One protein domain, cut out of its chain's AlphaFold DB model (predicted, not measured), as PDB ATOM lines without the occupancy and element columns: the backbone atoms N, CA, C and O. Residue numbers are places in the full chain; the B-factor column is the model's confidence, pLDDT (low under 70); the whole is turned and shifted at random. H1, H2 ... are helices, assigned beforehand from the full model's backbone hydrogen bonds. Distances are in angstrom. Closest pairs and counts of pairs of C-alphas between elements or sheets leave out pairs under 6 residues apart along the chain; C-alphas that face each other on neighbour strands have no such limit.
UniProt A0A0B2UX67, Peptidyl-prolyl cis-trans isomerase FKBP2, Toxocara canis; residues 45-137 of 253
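AT A GLANCE: This is residues 45 to 137 of the 253 residues of the protein "Peptidyl-prolyl cis-trans isomerase FKBP2" of Toxocara canis (UniProt A0A0B2UX67). Two long helices, H3 and H4, make a wide V, meeting near their ends at a tight link, and the short helices H1 and H2 form a small head at the open end of the H3 arm. H1 packs on H2 and H3, while the H4 arm is bare, and its residues 110 to 135 stick out together with residues 136 and 137. The printed part has 93 residues with four named helices, in the order H1, H2, H3, H4, and no named strand; its class is all helix. The whole is extended, with a radius of gyration of the C-alphas of 20.0 A, and the C-alphas span 51 by 46 by 27 A along their three main axes.

HOW THE PARTS SIT: H1, residues 45 to 52, touches H2, residues 61 to 74, which meets it with residues 68 to 72 alone. Their closest C-alphas, those of Leu 49 and Leu 68, are 7.1 A apart, and their lines are only just about perpendicular, at 72 degrees. H1 also touches H3, residues 77 to 99, which meets it with residues 83 to 87 alone; the closest C-alphas, those of Phe 47 and Tyr 83, are 6.4 A apart. H1 and H3 run opposite ways at a steep tilt of 69.9 degrees, only just short of about perpendicular. H2 and H3 are close but not clearly touching, with the closest C-alphas, those of Trp 72 and Lys 80, 8.0 A apart; they run opposite ways at a steep tilt of 67 degrees. H3 and H4, residues 103 to 135, are close but not clearly touching, with the closest C-alphas, those of Phe 98 and Lys 106, 7.3 A apart. They run opposite ways at a steep tilt of 60 degrees, and their centres are 28.3 A apart. H4 is apart from H1 and from H2. Each O i to N i+4 pair is within hydrogen-bond range in H1 and H2, against 17 of 19 in H3 and 28 of 29 in H4.

IN THESE COORDINATES: H1 begins at C-alpha 45, at (17.179, 309.939, 2.407). H2 is 20.2 A from first to last C-alpha. H3 is 31.9 A long and begins at C-alpha 77, at (22.016, 321.780, 1.819). H4, the longest helix with 33 residues, measures 48.0 A and ends at C-alpha 135, at (35.456, 278.228, -4.158).

THE WHOLE: The two C-alphas farthest apart, those of Ala 100 and His 137, are 54.5 A apart. The printed part has no cut. The links H2 to H3 and H3 to H4 are tight, and the link H1 to H2, with 8 residues, is short. The mean pLDDT of the printed part is 92.8, and no printed residue is under 70.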
ATOM      1  N   PHE A  45      17.369 310.436   3.767       94.81
ATOM      2  CA  PHE A  45      17.179 309.939   2.407       94.81
ATOM      3  C   PHE A  45      15.961 309.008   2.265       94.81
ATOM      4  O   PHE A  45      15.339 308.990   1.212       94.81
ATOM      5  N   ALA A  46      15.566 308.259   3.299       94.38
ATOM      6  CA  ALA A  46      14.376 307.410   3.221       94.38
ATOM      7  C   ALA A  46      13.067 308.220   3.178       94.38
ATOM      8  O   ALA A  46      12.120 307.775   2.535       94.38
ATOM      9  N   PHE A  47      13.022 309.409   3.789       94.06
ATOM     10  CA  PHE A  47      11.895 310.337   3.626       94.06
ATOM     11  C   PHE A  47      11.835 310.870   2.200       94.06
ATOM     12  O   PHE A  47      10.795 310.781   1.557       94.06
ATOM     13  N   PHE A  48      12.982 311.289   1.664       95.19
ATOM     14  CA  PHE A  48      13.087 311.686   0.262       95.19
ATOM     15  C   PHE A  48      12.621 310.576  -0.690       95.19
ATOM     16  O   PHE A  48      11.841 310.835  -1.602       95.19
ATOM     17  N   LEU A  49      13.038 309.326  -0.461       94.31
ATOM     18  CA  LEU A  49      12.568 308.184  -1.247       94.31
ATOM     19  C   LEU A  49      11.058 307.992  -1.122       94.31
ATOM     20  O   LEU A  49      10.411 307.723  -2.122       94.31
ATOM     21  N   LYS A  50      10.489 308.134   0.077       92.81
ATOM     22  CA  LYS A  50       9.045 307.996   0.291       92.81
ATOM     23  C   LYS A  50       8.248 309.045  -0.489       92.81
ATOM     24  O   LYS A  50       7.189 308.713  -1.007       92.81
ATOM     25  N   GLU A  51       8.756 310.271  -0.584       92.50
ATOM     26  CA  GLU A  51       8.118 311.355  -1.342       92.50
ATOM     27  C   GLU A  51       8.303 311.208  -2.862       92.50
ATOM     28  O   GLU A  51       7.405 311.543  -3.626       92.50
ATOM     29  N   ASN A  52       9.455 310.701  -3.314       90.88
ATOM     30  CA  ASN A  52       9.854 310.772  -4.727       90.88
ATOM     31  C   ASN A  52       9.793 309.430  -5.475       90.88
ATOM     32  O   ASN A  52       9.943 309.399  -6.699       90.88
ATOM     33  N   TYR A  53       9.605 308.310  -4.779       91.38
ATOM     34  CA  TYR A  53       9.534 306.995  -5.406       91.38
ATOM     35  C   TYR A  53       8.114 306.684  -5.891       91.38
ATOM     36  O   TYR A  53       7.223 306.376  -5.102       91.38
ATOM     37  N   ALA A  54       7.938 306.678  -7.212       86.31
ATOM     38  CA  ALA A  54       6.761 306.133  -7.881       86.31
ATOM     39  C   ALA A  54       7.152 304.863  -8.649       86.31
ATOM     40  O   ALA A  54       8.132 304.862  -9.402       86.31
ATOM     41  N   LYS A  55       6.391 303.775  -8.471       77.75
ATOM     42  CA  LYS A  55       6.568 302.558  -9.274       77.75
ATOM     43  C   LYS A  55       6.163 302.877 -10.712       77.75
ATOM     44  O   LYS A  55       4.989 303.104 -10.973       77.75
ATOM     45  N   LYS A  56       7.138 302.928 -11.618       79.94
ATOM     46  CA  LYS A  56       6.901 303.051 -13.059       79.94
ATOM     47  C   LYS A  56       6.850 301.653 -13.663       79.94
ATOM     48  O   LYS A  56       7.769 300.863 -13.428       79.94
ATOM     49  N   ASP A  57       5.808 301.359 -14.430       79.00
ATOM     50  CA  ASP A  57       5.719 300.102 -15.168       79.00
ATOM     51  C   ASP A  57       6.885 300.002 -16.166       79.00
ATOM     52  O   ASP A  57       7.223 300.963 -16.855       79.00
ATOM     53  N   GLY A  58       7.561 298.852 -16.189       79.62
ATOM     54  CA  GLY A  58       8.676 298.578 -17.106       79.62
ATOM     55  C   GLY A  58      10.071 299.047 -16.665       79.62
ATOM     56  O   GLY A  58      11.052 298.587 -17.248       79.62
ATOM     57  N   VAL A  59      10.213 299.876 -15.622       82.00
ATOM     58  CA  VAL A  59      11.534 300.299 -15.108       82.00
ATOM     59  C   VAL A  59      11.975 299.399 -13.957       82.00
ATOM     60  O   VAL A  59      11.234 299.183 -12.992       82.00
ATOM     61  N   LYS A  60      13.212 298.887 -14.005       88.00
ATOM     62  CA  LYS A  60      13.752 298.087 -12.898       88.00
ATOM     63  C   LYS A  60      13.902 298.965 -11.656       88.00
ATOM     64  O   LYS A  60      14.471 300.052 -11.707       88.00
ATOM     65  N   VAL A  61      13.466 298.459 -10.500       90.75
ATOM     66  CA  VAL A  61      13.544 299.174  -9.206       90.75
ATOM     67  C   VAL A  61      14.960 299.684  -8.906       90.75
ATOM     68  O   VAL A  61      15.129 300.758  -8.332       90.75
ATOM     69  N   THR A  62      15.981 298.937  -9.325       90.38
ATOM     70  CA  THR A  62      17.390 299.311  -9.168       90.38
ATOM     71  C   THR A  62      17.751 300.589  -9.919       90.38
ATOM     72  O   THR A  62      18.489 301.410  -9.386       90.38
ATOM     73  N   GLU A  63      17.217 300.786 -11.123       90.50
ATOM     74  CA  GLU A  63      17.491 301.956 -11.963       90.50
ATOM     75  C   GLU A  63      16.812 303.201 -11.384       90.50
ATOM     76  O   GLU A  63      17.472 304.218 -11.167       90.50
ATOM     77  N   ALA A  64      15.537 303.081 -10.997       90.88
ATOM     78  CA  ALA A  64      14.809 304.144 -10.303       90.88
ATOM     79  C   ALA A  64      15.512 304.576  -8.998       90.88
ATOM     80  O   ALA A  64      15.565 305.758  -8.665       90.88
ATOM     81  N   MET A  65      16.106 303.628  -8.266       92.25
ATOM     82  CA  MET A  65      16.850 303.922  -7.039       92.25
ATOM     83  C   MET A  65      18.165 304.675  -7.304       92.25
ATOM     84  O   MET A  65      18.529 305.565  -6.533       92.25
ATOM     85  N   VAL A  66      18.882 304.340  -8.384       93.31
ATOM     86  CA  VAL A  66      20.101 305.060  -8.797       93.31
ATOM     87  C   VAL A  66      19.764 306.496  -9.190       93.31
ATOM     88  O   VAL A  66      20.435 307.425  -8.742       93.31
ATOM     89  N   GLU A  67      18.688 306.690  -9.952       92.19
ATOM     90  CA  GLU A  67      18.200 308.015 -10.333       92.19
ATOM     91  C   GLU A  67      17.878 308.873  -9.097       92.19
ATOM     92  O   GLU A  67      18.369 309.996  -8.968       92.19
ATOM     93  N   LEU A  68      17.127 308.326  -8.137       94.44
ATOM     94  CA  LEU A  68      16.778 309.021  -6.895       94.44
ATOM     95  C   LEU A  68      18.002 309.340  -6.032       94.44
ATOM     96  O   LEU A  68      18.080 310.424  -5.455       94.44
ATOM     97  N   LYS A  69      18.984 308.438  -5.965       95.69
ATOM     98  CA  LYS A  69      20.252 308.707  -5.277       95.69
ATOM     99  C   LYS A  69      20.990 309.888  -5.914       95.69
ATOM    100  O   LYS A  69      21.490 310.750  -5.193       95.69
ATOM    101  N   ASN A  70      21.054 309.938  -7.242       95.25
ATOM    102  CA  ASN A  70      21.715 311.029  -7.956       95.25
ATOM    103  C   ASN A  70      20.988 312.357  -7.721       95.25
ATOM    104  O   ASN A  70      21.632 313.340  -7.367       95.25
ATOM    105  N   ARG A  71      19.649 312.361  -7.794       94.56
ATOM    106  CA  ARG A  71      18.823 313.529  -7.450       94.56
ATOM    107  C   ARG A  71      19.095 314.015  -6.026       94.56
ATOM    108  O   ARG A  71      19.366 315.194  -5.839       94.56
ATOM    109  N   TRP A  72      19.107 313.114  -5.040       95.69
ATOM    110  CA  TRP A  72      19.436 313.455  -3.652       95.69
ATOM    111  C   TRP A  72      20.821 314.090  -3.521       95.69
ATOM    112  O   TRP A  72      20.994 315.056  -2.783       95.69
ATOM    113  N   ASN A  73      21.822 313.573  -4.232       94.75
ATOM    114  CA  ASN A  73      23.168 314.136  -4.180       94.75
ATOM    115  C   ASN A  73      23.213 315.561  -4.743       94.75
ATOM    116  O   ASN A  73      23.856 316.403  -4.118       94.75
ATOM    117  N   SER A  74      22.471 315.836  -5.818       95.25
ATOM    118  CA  SER A  74      22.371 317.162  -6.440       95.25
ATOM    119  C   SER A  74      21.562 318.189  -5.637       95.25
ATOM    120  O   SER A  74      21.692 319.379  -5.907       95.25
ATOM    121  N   LEU A  75      20.756 317.771  -4.651       95.12
ATOM    122  CA  LEU A  75      20.011 318.705  -3.794       95.12
ATOM    123  C   LEU A  75      20.950 319.591  -2.969       95.12
ATOM    124  O   LEU A  75      21.967 319.131  -2.428       95.12
ATOM    125  N   SER A  76      20.551 320.845  -2.788       94.31
ATOM    126  CA  SER A  76      21.247 321.805  -1.938       94.31
ATOM    127  C   SER A  76      21.150 321.432  -0.451       94.31
ATOM    128  O   SER A  76      20.295 320.652  -0.018       94.31
ATOM    129  N   ALA A  77      22.035 322.004   0.371       93.62
ATOM    130  CA  ALA A  77      22.016 321.780   1.819       93.62
ATOM    131  C   ALA A  77      20.703 322.252   2.475       93.62
ATOM    132  O   ALA A  77      20.264 321.659   3.459       93.62
ATOM    133  N   ILE A  78      20.064 323.281   1.909       93.38
ATOM    134  CA  ILE A  78      18.808 323.854   2.407       93.38
ATOM    135  C   ILE A  78      17.655 322.873   2.176       93.38
ATOM    136  O   ILE A  78      16.916 322.562   3.105       93.38
ATOM    137  N   GLU A  79      17.545 322.315   0.971       92.19
ATOM    138  CA  GLU A  79      16.510 321.327   0.644       92.19
ATOM    139  C   GLU A  79      16.707 320.032   1.434       92.19
ATOM    140  O   GLU A  79      15.750 319.440   1.932       92.19
ATOM    141  N   LYS A  80      17.965 319.614   1.619       94.62
ATOM    142  CA  LYS A  80      18.304 318.471   2.472       94.62
ATOM    143  C   LYS A  80      17.867 318.704   3.916       94.62
ATOM    144  O   LYS A  80      17.375 317.763   4.538       94.62
ATOM    145  N   LYS A  81      18.016 319.927   4.439       95.88
ATOM    146  CA  LYS A  81      17.705 320.275   5.833       95.88
ATOM    147  C   LYS A  81      16.279 319.880   6.226       95.88
ATOM    148  O   LYS A  81      16.127 319.265   7.275       95.88
ATOM    149  N   LYS A  82      15.285 320.096   5.350       94.62
ATOM    150  CA  LYS A  82      13.892 319.642   5.548       94.62
ATOM    151  C   LYS A  82      13.840 318.173   5.992       94.62
ATOM    152  O   LYS A  82      13.316 317.854   7.053       94.62
ATOM    153  N   TYR A  83      14.467 317.284   5.225       95.56
ATOM    154  CA  TYR A  83      14.470 315.846   5.507       95.56
ATOM    155  C   TYR A  83      15.286 315.473   6.753       95.56
ATOM    156  O   TYR A  83      15.015 314.460   7.404       95.56
ATOM    157  N   PHE A  84      16.320 316.251   7.088       96.19
ATOM    158  CA  PHE A  84      17.072 316.067   8.332       96.19
ATOM    159  C   PHE A  84      16.232 316.431   9.556       96.19
ATOM    160  O   PHE A  84      16.257 315.679  10.535       96.19
ATOM    161  N   ASP A  85      15.477 317.524   9.479       95.38
ATOM    162  CA  ASP A  85      14.593 317.992  10.543       95.38
ATOM    163  C   ASP A  85      13.424 317.013  10.742       95.38
ATOM    164  O   ASP A  85      13.167 316.586  11.868       95.38
ATOM    165  N   GLU A  86      12.804 316.530   9.659       93.94
ATOM    166  CA  GLU A  86      11.772 315.479   9.702       93.94
ATOM    167  C   GLU A  86      12.292 314.174  10.319       93.94
ATOM    168  O   GLU A  86      11.661 313.585  11.197       93.94
ATOM    169  N   SER A  87      13.488 313.741   9.915       95.31
ATOM    170  CA  SER A  87      14.150 312.559  10.475       95.31
ATOM    171  C   SER A  87      14.441 312.705  11.971       95.31
ATOM    172  O   SER A  87      14.332 311.733  12.727       95.31
ATOM    173  N   ALA A  88      14.817 313.907  12.420       95.12
ATOM    174  CA  ALA A  88      15.044 314.197  13.831       95.12
ATOM    175  C   ALA A  88      13.731 314.235  14.630       95.12
ATOM    176  O   ALA A  88      13.676 313.675  15.727       95.12
ATOM    177  N   ALA A  89      12.675 314.831  14.072       95.44
ATOM    178  CA  ALA A  89      11.350 314.876  14.679       95.44
ATOM    179  C   ALA A  89      10.755 313.467  14.845       95.44
ATOM    180  O   ALA A  89      10.350 313.105  15.951       95.44
ATOM    181  N   GLU A  90      10.805 312.629  13.802       94.38
ATOM    182  CA  GLU A  90      10.307 311.248  13.866       94.38
ATOM    183  C   GLU A  90      11.101 310.408  14.879       94.38
ATOM    184  O   GLU A  90      10.537 309.579  15.593       94.38
ATOM    185  N   LEU A  91      12.416 310.628  14.997       94.75
ATOM    186  CA  LEU A  91      13.220 309.970  16.027       94.75
ATOM    187  C   LEU A  91      12.785 310.390  17.433       94.75
ATOM    188  O   LEU A  91      12.704 309.536  18.315       94.75
ATOM    189  N   LYS A  92      12.514 311.681  17.654       94.19
ATOM    190  CA  LYS A  92      12.046 312.186  18.951       94.19
ATOM    191  C   LYS A  92      10.705 311.557  19.322       94.19
ATOM    192  O   LYS A  92      10.546 311.098  20.447       94.19
ATOM    193  N   GLU A  93       9.788 311.464  18.364       95.00
ATOM    194  CA  GLU A  93       8.493 310.809  18.544       95.00
ATOM    195  C   GLU A  93       8.644 309.307  18.826       95.00
ATOM    196  O   GLU A  93       8.076 308.801  19.789       95.00
ATOM    197  N   LYS A  94       9.456 308.586  18.041       94.69
ATOM    198  CA  LYS A  94       9.741 307.158  18.262       94.69
ATOM    199  C   LYS A  94      10.391 306.914  19.617       94.69
ATOM    200  O   LYS A  94      10.025 305.955  20.288       94.69
ATOM    201  N   LYS A  95      11.328 307.771  20.032       93.44
ATOM    202  CA  LYS A  95      11.968 307.679  21.346       93.44
ATOM    203  C   LYS A  95      10.952 307.922  22.460       93.44
ATOM    204  O   LYS A  95      10.863 307.090  23.346       93.44
ATOM    205  N   ALA A  96      10.114 308.955  22.360       94.69
ATOM    206  CA  ALA A  96       9.045 309.200  23.329       94.69
ATOM    207  C   ALA A  96       8.047 308.031  23.407       94.69
ATOM    208  O   ALA A  96       7.698 307.593  24.499       94.69
ATOM    209  N   LYS A  97       7.648 307.466  22.258       93.81
ATOM    210  CA  LYS A  97       6.815 306.255  22.190       93.81
ATOM    211  C   LYS A  97       7.493 305.068  22.862       93.81
ATOM    212  O   LYS A  97       6.842 304.357  23.614       93.81
ATOM    213  N   PHE A  98       8.787 304.866  22.622       94.38
ATOM    214  CA  PHE A  98       9.550 303.807  23.272       94.38
ATOM    215  C   PHE A  98       9.644 304.031  24.780       94.38
ATOM    216  O   PHE A  98       9.414 303.101  25.541       94.38
ATOM    217  N   ASP A  99       9.932 305.253  25.218       92.06
ATOM    218  CA  ASP A  99      10.076 305.615  26.625       92.06
ATOM    219  C   ASP A  99       8.744 305.503  27.384       92.06
ATOM    220  O   ASP A  99       8.756 305.116  28.552       92.06
ATOM    221  N   ALA A 100       7.610 305.709  26.709       95.75
ATOM    222  CA  ALA A 100       6.268 305.495  27.251       95.75
ATOM    223  C   ALA A 100       5.871 304.011  27.404       95.75
ATOM    224  O   ALA A 100       4.891 303.716  28.087       95.75
ATOM    225  N   LEU A 101       6.600 303.060  26.800       94.44
ATOM    226  CA  LEU A 101       6.299 301.629  26.944       94.44
ATOM    227  C   LEU A 101       6.656 301.099  28.339       94.44
ATOM    228  O   LEU A 101       7.614 301.543  28.984       94.44
ATOM    229  N   GLY A 102       5.922 300.070  28.765       95.12
ATOM    230  CA  GLY A 102       6.226 299.313  29.976       95.12
ATOM    231  C   GLY A 102       7.598 298.634  29.917       95.12
ATOM    232  O   GLY A 102       8.137 298.353  28.842       95.12
ATOM    233  N   VAL A 103       8.172 298.359  31.090       93.75
ATOM    234  CA  VAL A 103       9.505 297.746  31.221       93.75
ATOM    235  C   VAL A 103       9.558 296.365  30.558       93.75
ATOM    236  O   VAL A 103      10.497 296.095  29.810       93.75
ATOM    237  N   GLU A 104       8.528 295.533  30.750       94.31
ATOM    238  CA  GLU A 104       8.459 294.208  30.118       94.31
ATOM    239  C   GLU A 104       8.469 294.288  28.589       94.31
ATOM    240  O   GLU A 104       9.219 293.572  27.928       94.31
ATOM    241  N   GLU A 105       7.669 295.185  28.012       92.81
ATOM    242  CA  GLU A 105       7.571 295.312  26.558       92.81
ATOM    243  C   GLU A 105       8.883 295.831  25.958       92.81
ATOM    244  O   GLU A 105       9.374 295.315  24.950       92.81
ATOM    245  N   LYS A 106       9.535 296.787  26.634       92.44
ATOM    246  CA  LYS A 106      10.888 297.235  26.273       92.44
ATOM    247  C   LYS A 106      11.881 296.074  26.276       92.44
ATOM    248  O   LYS A 106      12.714 295.999  25.372       92.44
ATOM    249  N   GLN A 107      11.815 295.184  27.264       92.81
ATOM    250  CA  GLN A 107      12.691 294.018  27.342       92.81
ATOM    251  C   GLN A 107      12.416 293.029  26.202       92.81
ATOM    252  O   GLN A 107      13.350 292.655  25.491       92.81
ATOM    253  N   ARG A 108      11.148 292.689  25.940       93.75
ATOM    254  CA  ARG A 108      10.754 291.806  24.826       93.75
ATOM    255  C   ARG A 108      11.276 292.310  23.482       93.75
ATOM    256  O   ARG A 108      11.846 291.531  22.717       93.75
ATOM    257  N   LEU A 109      11.147 293.611  23.216       92.81
ATOM    258  CA  LEU A 109      11.648 294.245  21.991       92.81
ATOM    259  C   LEU A 109      13.177 294.177  21.872       92.81
ATOM    260  O   LEU A 109      13.709 293.990  20.770       92.81
ATOM    261  N   ARG A 110      13.908 294.319  22.986       90.44
ATOM    262  CA  ARG A 110      15.374 294.170  23.006       90.44
ATOM    263  C   ARG A 110      15.776 292.733  22.699       90.44
ATOM    264  O   ARG A 110      16.543 292.521  21.760       90.44
ATOM    265  N   GLU A 111      15.194 291.763  23.394       93.12
ATOM    266  CA  GLU A 111      15.470 290.342  23.171       93.12
ATOM    267  C   GLU A 111      15.113 289.906  21.742       93.12
ATOM    268  O   GLU A 111      15.853 289.165  21.097       93.12
ATOM    269  N   GLU A 112      13.995 290.381  21.189       93.88
ATOM    270  CA  GLU A 112      13.630 290.076  19.807       93.88
ATOM    271  C   GLU A 112      14.631 290.671  18.808       93.88
ATOM    272  O   GLU A 112      15.051 290.002  17.855       93.88
ATOM    273  N   SER A 113      15.060 291.914  19.032       90.75
ATOM    274  CA  SER A 113      16.092 292.567  18.228       90.75
ATOM    275  C   SER A 113      17.414 291.788  18.265       90.75
ATOM    276  O   SER A 113      18.056 291.620  17.219       90.75
ATOM    277  N   GLU A 114      17.797 291.258  19.427       91.38
ATOM    278  CA  GLU A 114      18.962 290.384  19.598       91.38
ATOM    279  C   GLU A 114      18.799 289.062  18.848       91.38
ATOM    280  O   GLU A 114      19.618 288.762  17.974       91.38
ATOM    281  N   ARG A 115      17.685 288.342  19.039       94.06
ATOM    282  CA  ARG A 115      17.367 287.116  18.280       94.06
ATOM    283  C   ARG A 115      17.421 287.352  16.770       94.06
ATOM    284  O   ARG A 115      17.946 286.538  16.005       94.06
ATOM    285  N   ASN A 116      16.901 288.481  16.297       92.38
ATOM    286  CA  ASN A 116      16.921 288.843  14.881       92.38
ATOM    287  C   ASN A 116      18.330 289.221  14.391       92.38
ATOM    288  O   ASN A 116      18.677 288.968  13.231       92.38
ATOM    289  N   ARG A 117      19.180 289.810  15.241       90.19
ATOM    290  CA  ARG A 117      20.606 290.041  14.948       90.19
ATOM    291  C   ARG A 117      21.363 288.716  14.847       90.19
ATOM    292  O   ARG A 117      22.062 288.510  13.855       90.19
ATOM    293  N   GLU A 118      21.160 287.796  15.781       94.81
ATOM    294  CA  GLU A 118      21.761 286.459  15.761       94.81
ATOM    295  C   GLU A 118      21.357 285.665  14.519       94.81
ATOM    296  O   GLU A 118      22.210 285.098  13.833       94.81
ATOM    297  N   LYS A 119      20.069 285.684  14.144       95.88
ATOM    298  CA  LYS A 119      19.585 285.063  12.900       95.88
ATOM    299  C   LYS A 119      20.318 285.607  11.670       95.88
ATOM    300  O   LYS A 119      20.703 284.823  10.800       95.88
ATOM    301  N   ARG A 120      20.536 286.927  11.586       94.88
ATOM    302  CA  ARG A 120      21.277 287.568  10.482       94.88
ATOM    303  C   ARG A 120      22.743 287.138  10.451       94.88
ATOM    304  O   ARG A 120      23.236 286.763   9.388       94.88
ATOM    305  N   VAL A 121      23.412 287.117  11.603       95.94
ATOM    306  CA  VAL A 121      24.799 286.638  11.727       95.94
ATOM    307  C   VAL A 121      24.896 285.169  11.314       95.94
ATOM    308  O   VAL A 121      25.731 284.811  10.486       95.94
ATOM    309  N   ARG A 122      23.973 284.322  11.779       97.06
ATOM    310  CA  ARG A 122      23.915 282.899  11.422       97.06
ATOM    311  C   ARG A 122      23.723 282.681   9.921       97.06
ATOM    312  O   ARG A 122      24.333 281.774   9.359       97.06
ATOM    313  N   ARG A 123      22.892 283.496   9.261       97.06
ATOM    314  CA  ARG A 123      22.724 283.471   7.796       97.06
ATOM    315  C   ARG A 123      24.018 283.857   7.079       97.06
ATOM    316  O   ARG A 123      24.414 283.135   6.174       97.06
ATOM    317  N   ARG A 124      24.703 284.917   7.527       96.69
ATOM    318  CA  ARG A 124      25.995 285.343   6.963       96.69
ATOM    319  C   ARG A 124      27.056 284.251   7.092       96.69
ATOM    320  O   ARG A 124      27.650 283.882   6.092       96.69
ATOM    321  N   ILE A 125      27.212 283.668   8.282       97.31
ATOM    322  CA  ILE A 125      28.169 282.577   8.525       97.31
ATOM    323  C   ILE A 125      27.863 281.368   7.632       97.31
ATOM    324  O   ILE A 125      28.772 280.745   7.090       97.31
ATOM    325  N   ARG A 126      26.585 281.006   7.462       96.56
ATOM    326  CA  ARG A 126      26.195 279.905   6.566       96.56
ATOM    327  C   ARG A 126      26.503 280.213   5.104       96.56
ATOM    328  O   ARG A 126      27.003 279.322   4.426       96.56
ATOM    329  N   ALA A 127      26.224 281.433   4.648       96.06
ATOM    330  CA  ALA A 127      26.515 281.874   3.288       96.06
ATOM    331  C   ALA A 127      28.026 281.891   3.021       96.06
ATOM    332  O   ALA A 127      28.467 281.343   2.022       96.06
ATOM    333  N   GLU A 128      28.828 282.401   3.954       96.62
ATOM    334  CA  GLU A 128      30.289 282.394   3.851       96.62
ATOM    335  C   GLU A 128      30.847 280.963   3.809       96.62
ATOM    336  O   GLU A 128      31.666 280.630   2.960       96.62
ATOM    337  N   LYS A 129      30.345 280.068   4.671       94.00
ATOM    338  CA  LYS A 129      30.697 278.638   4.636       94.00
ATOM    339  C   LYS A 129      30.230 277.928   3.361       94.00
ATOM    340  O   LYS A 129      30.738 276.845   3.074       94.00
ATOM    341  N   ALA A 130      29.215 278.440   2.670       91.62
ATOM    342  CA  ALA A 130      28.768 277.911   1.385       91.62
ATOM    343  C   ALA A 130      29.655 278.440   0.250       91.62
ATOM    344  O   ALA A 130      30.162 277.635  -0.517       91.62
ATOM    345  N   ALA A 131      29.947 279.743   0.229       94.00
ATOM    346  CA  ALA A 131      30.861 280.366  -0.729       94.00
ATOM    347  C   ALA A 131      32.266 279.748  -0.669       94.00
ATOM    348  O   ALA A 131      32.801 279.350  -1.693       94.00
ATOM    349  N   LYS A 132      32.813 279.536   0.536       93.81
ATOM    350  CA  LYS A 132      34.093 278.830   0.719       93.81
ATOM    351  C   LYS A 132      34.067 277.390   0.199       93.81
ATOM    352  O   LYS A 132      35.086 276.881  -0.246       93.81
ATOM    353  N   ARG A 133      32.915 276.709   0.280       89.19
ATOM    354  CA  ARG A 133      32.761 275.354  -0.274       89.19
ATOM    355  C   ARG A 133      32.738 275.375  -1.798       89.19
ATOM    356  O   ARG A 133      33.397 274.528  -2.390       89.19
ATOM    357  N   GLU A 134      32.036 276.347  -2.373       89.81
ATOM    358  CA  GLU A 134      31.980 276.588  -3.816       89.81
ATOM    359  C   GLU A 134      33.371 276.890  -4.383       89.81
ATOM    360  O   GLU A 134      33.823 276.201  -5.287       89.81
ATOM    361  N   GLU A 135      34.093 277.836  -3.773       93.06
ATOM    362  CA  GLU A 135      35.456 278.228  -4.158       93.06
ATOM    363  C   GLU A 135      36.450 277.069  -4.046       93.06
ATOM    364  O   GLU A 135      37.276 276.859  -4.927       93.06
ATOM    365  N   SER A 136      36.351 276.263  -2.985       89.50
ATOM    366  CA  SER A 136      37.207 275.082  -2.834       89.50
ATOM    367  C   SER A 136      36.903 273.962  -3.837       89.50
ATOM    368  O   SER A 136      37.576 272.933  -3.785       89.50
ATOM    369  N   HIS A 137      35.855 274.107  -4.665       85.62
ATOM    370  CA  HIS A 137      35.313 273.079  -5.559       85.62
ATOM    371  C   HIS A 137      35.230 271.697  -4.895       85.62
ATOM    372  O   HIS A 137      35.448 270.654  -5.516       85.62
TER     373      HIS A 137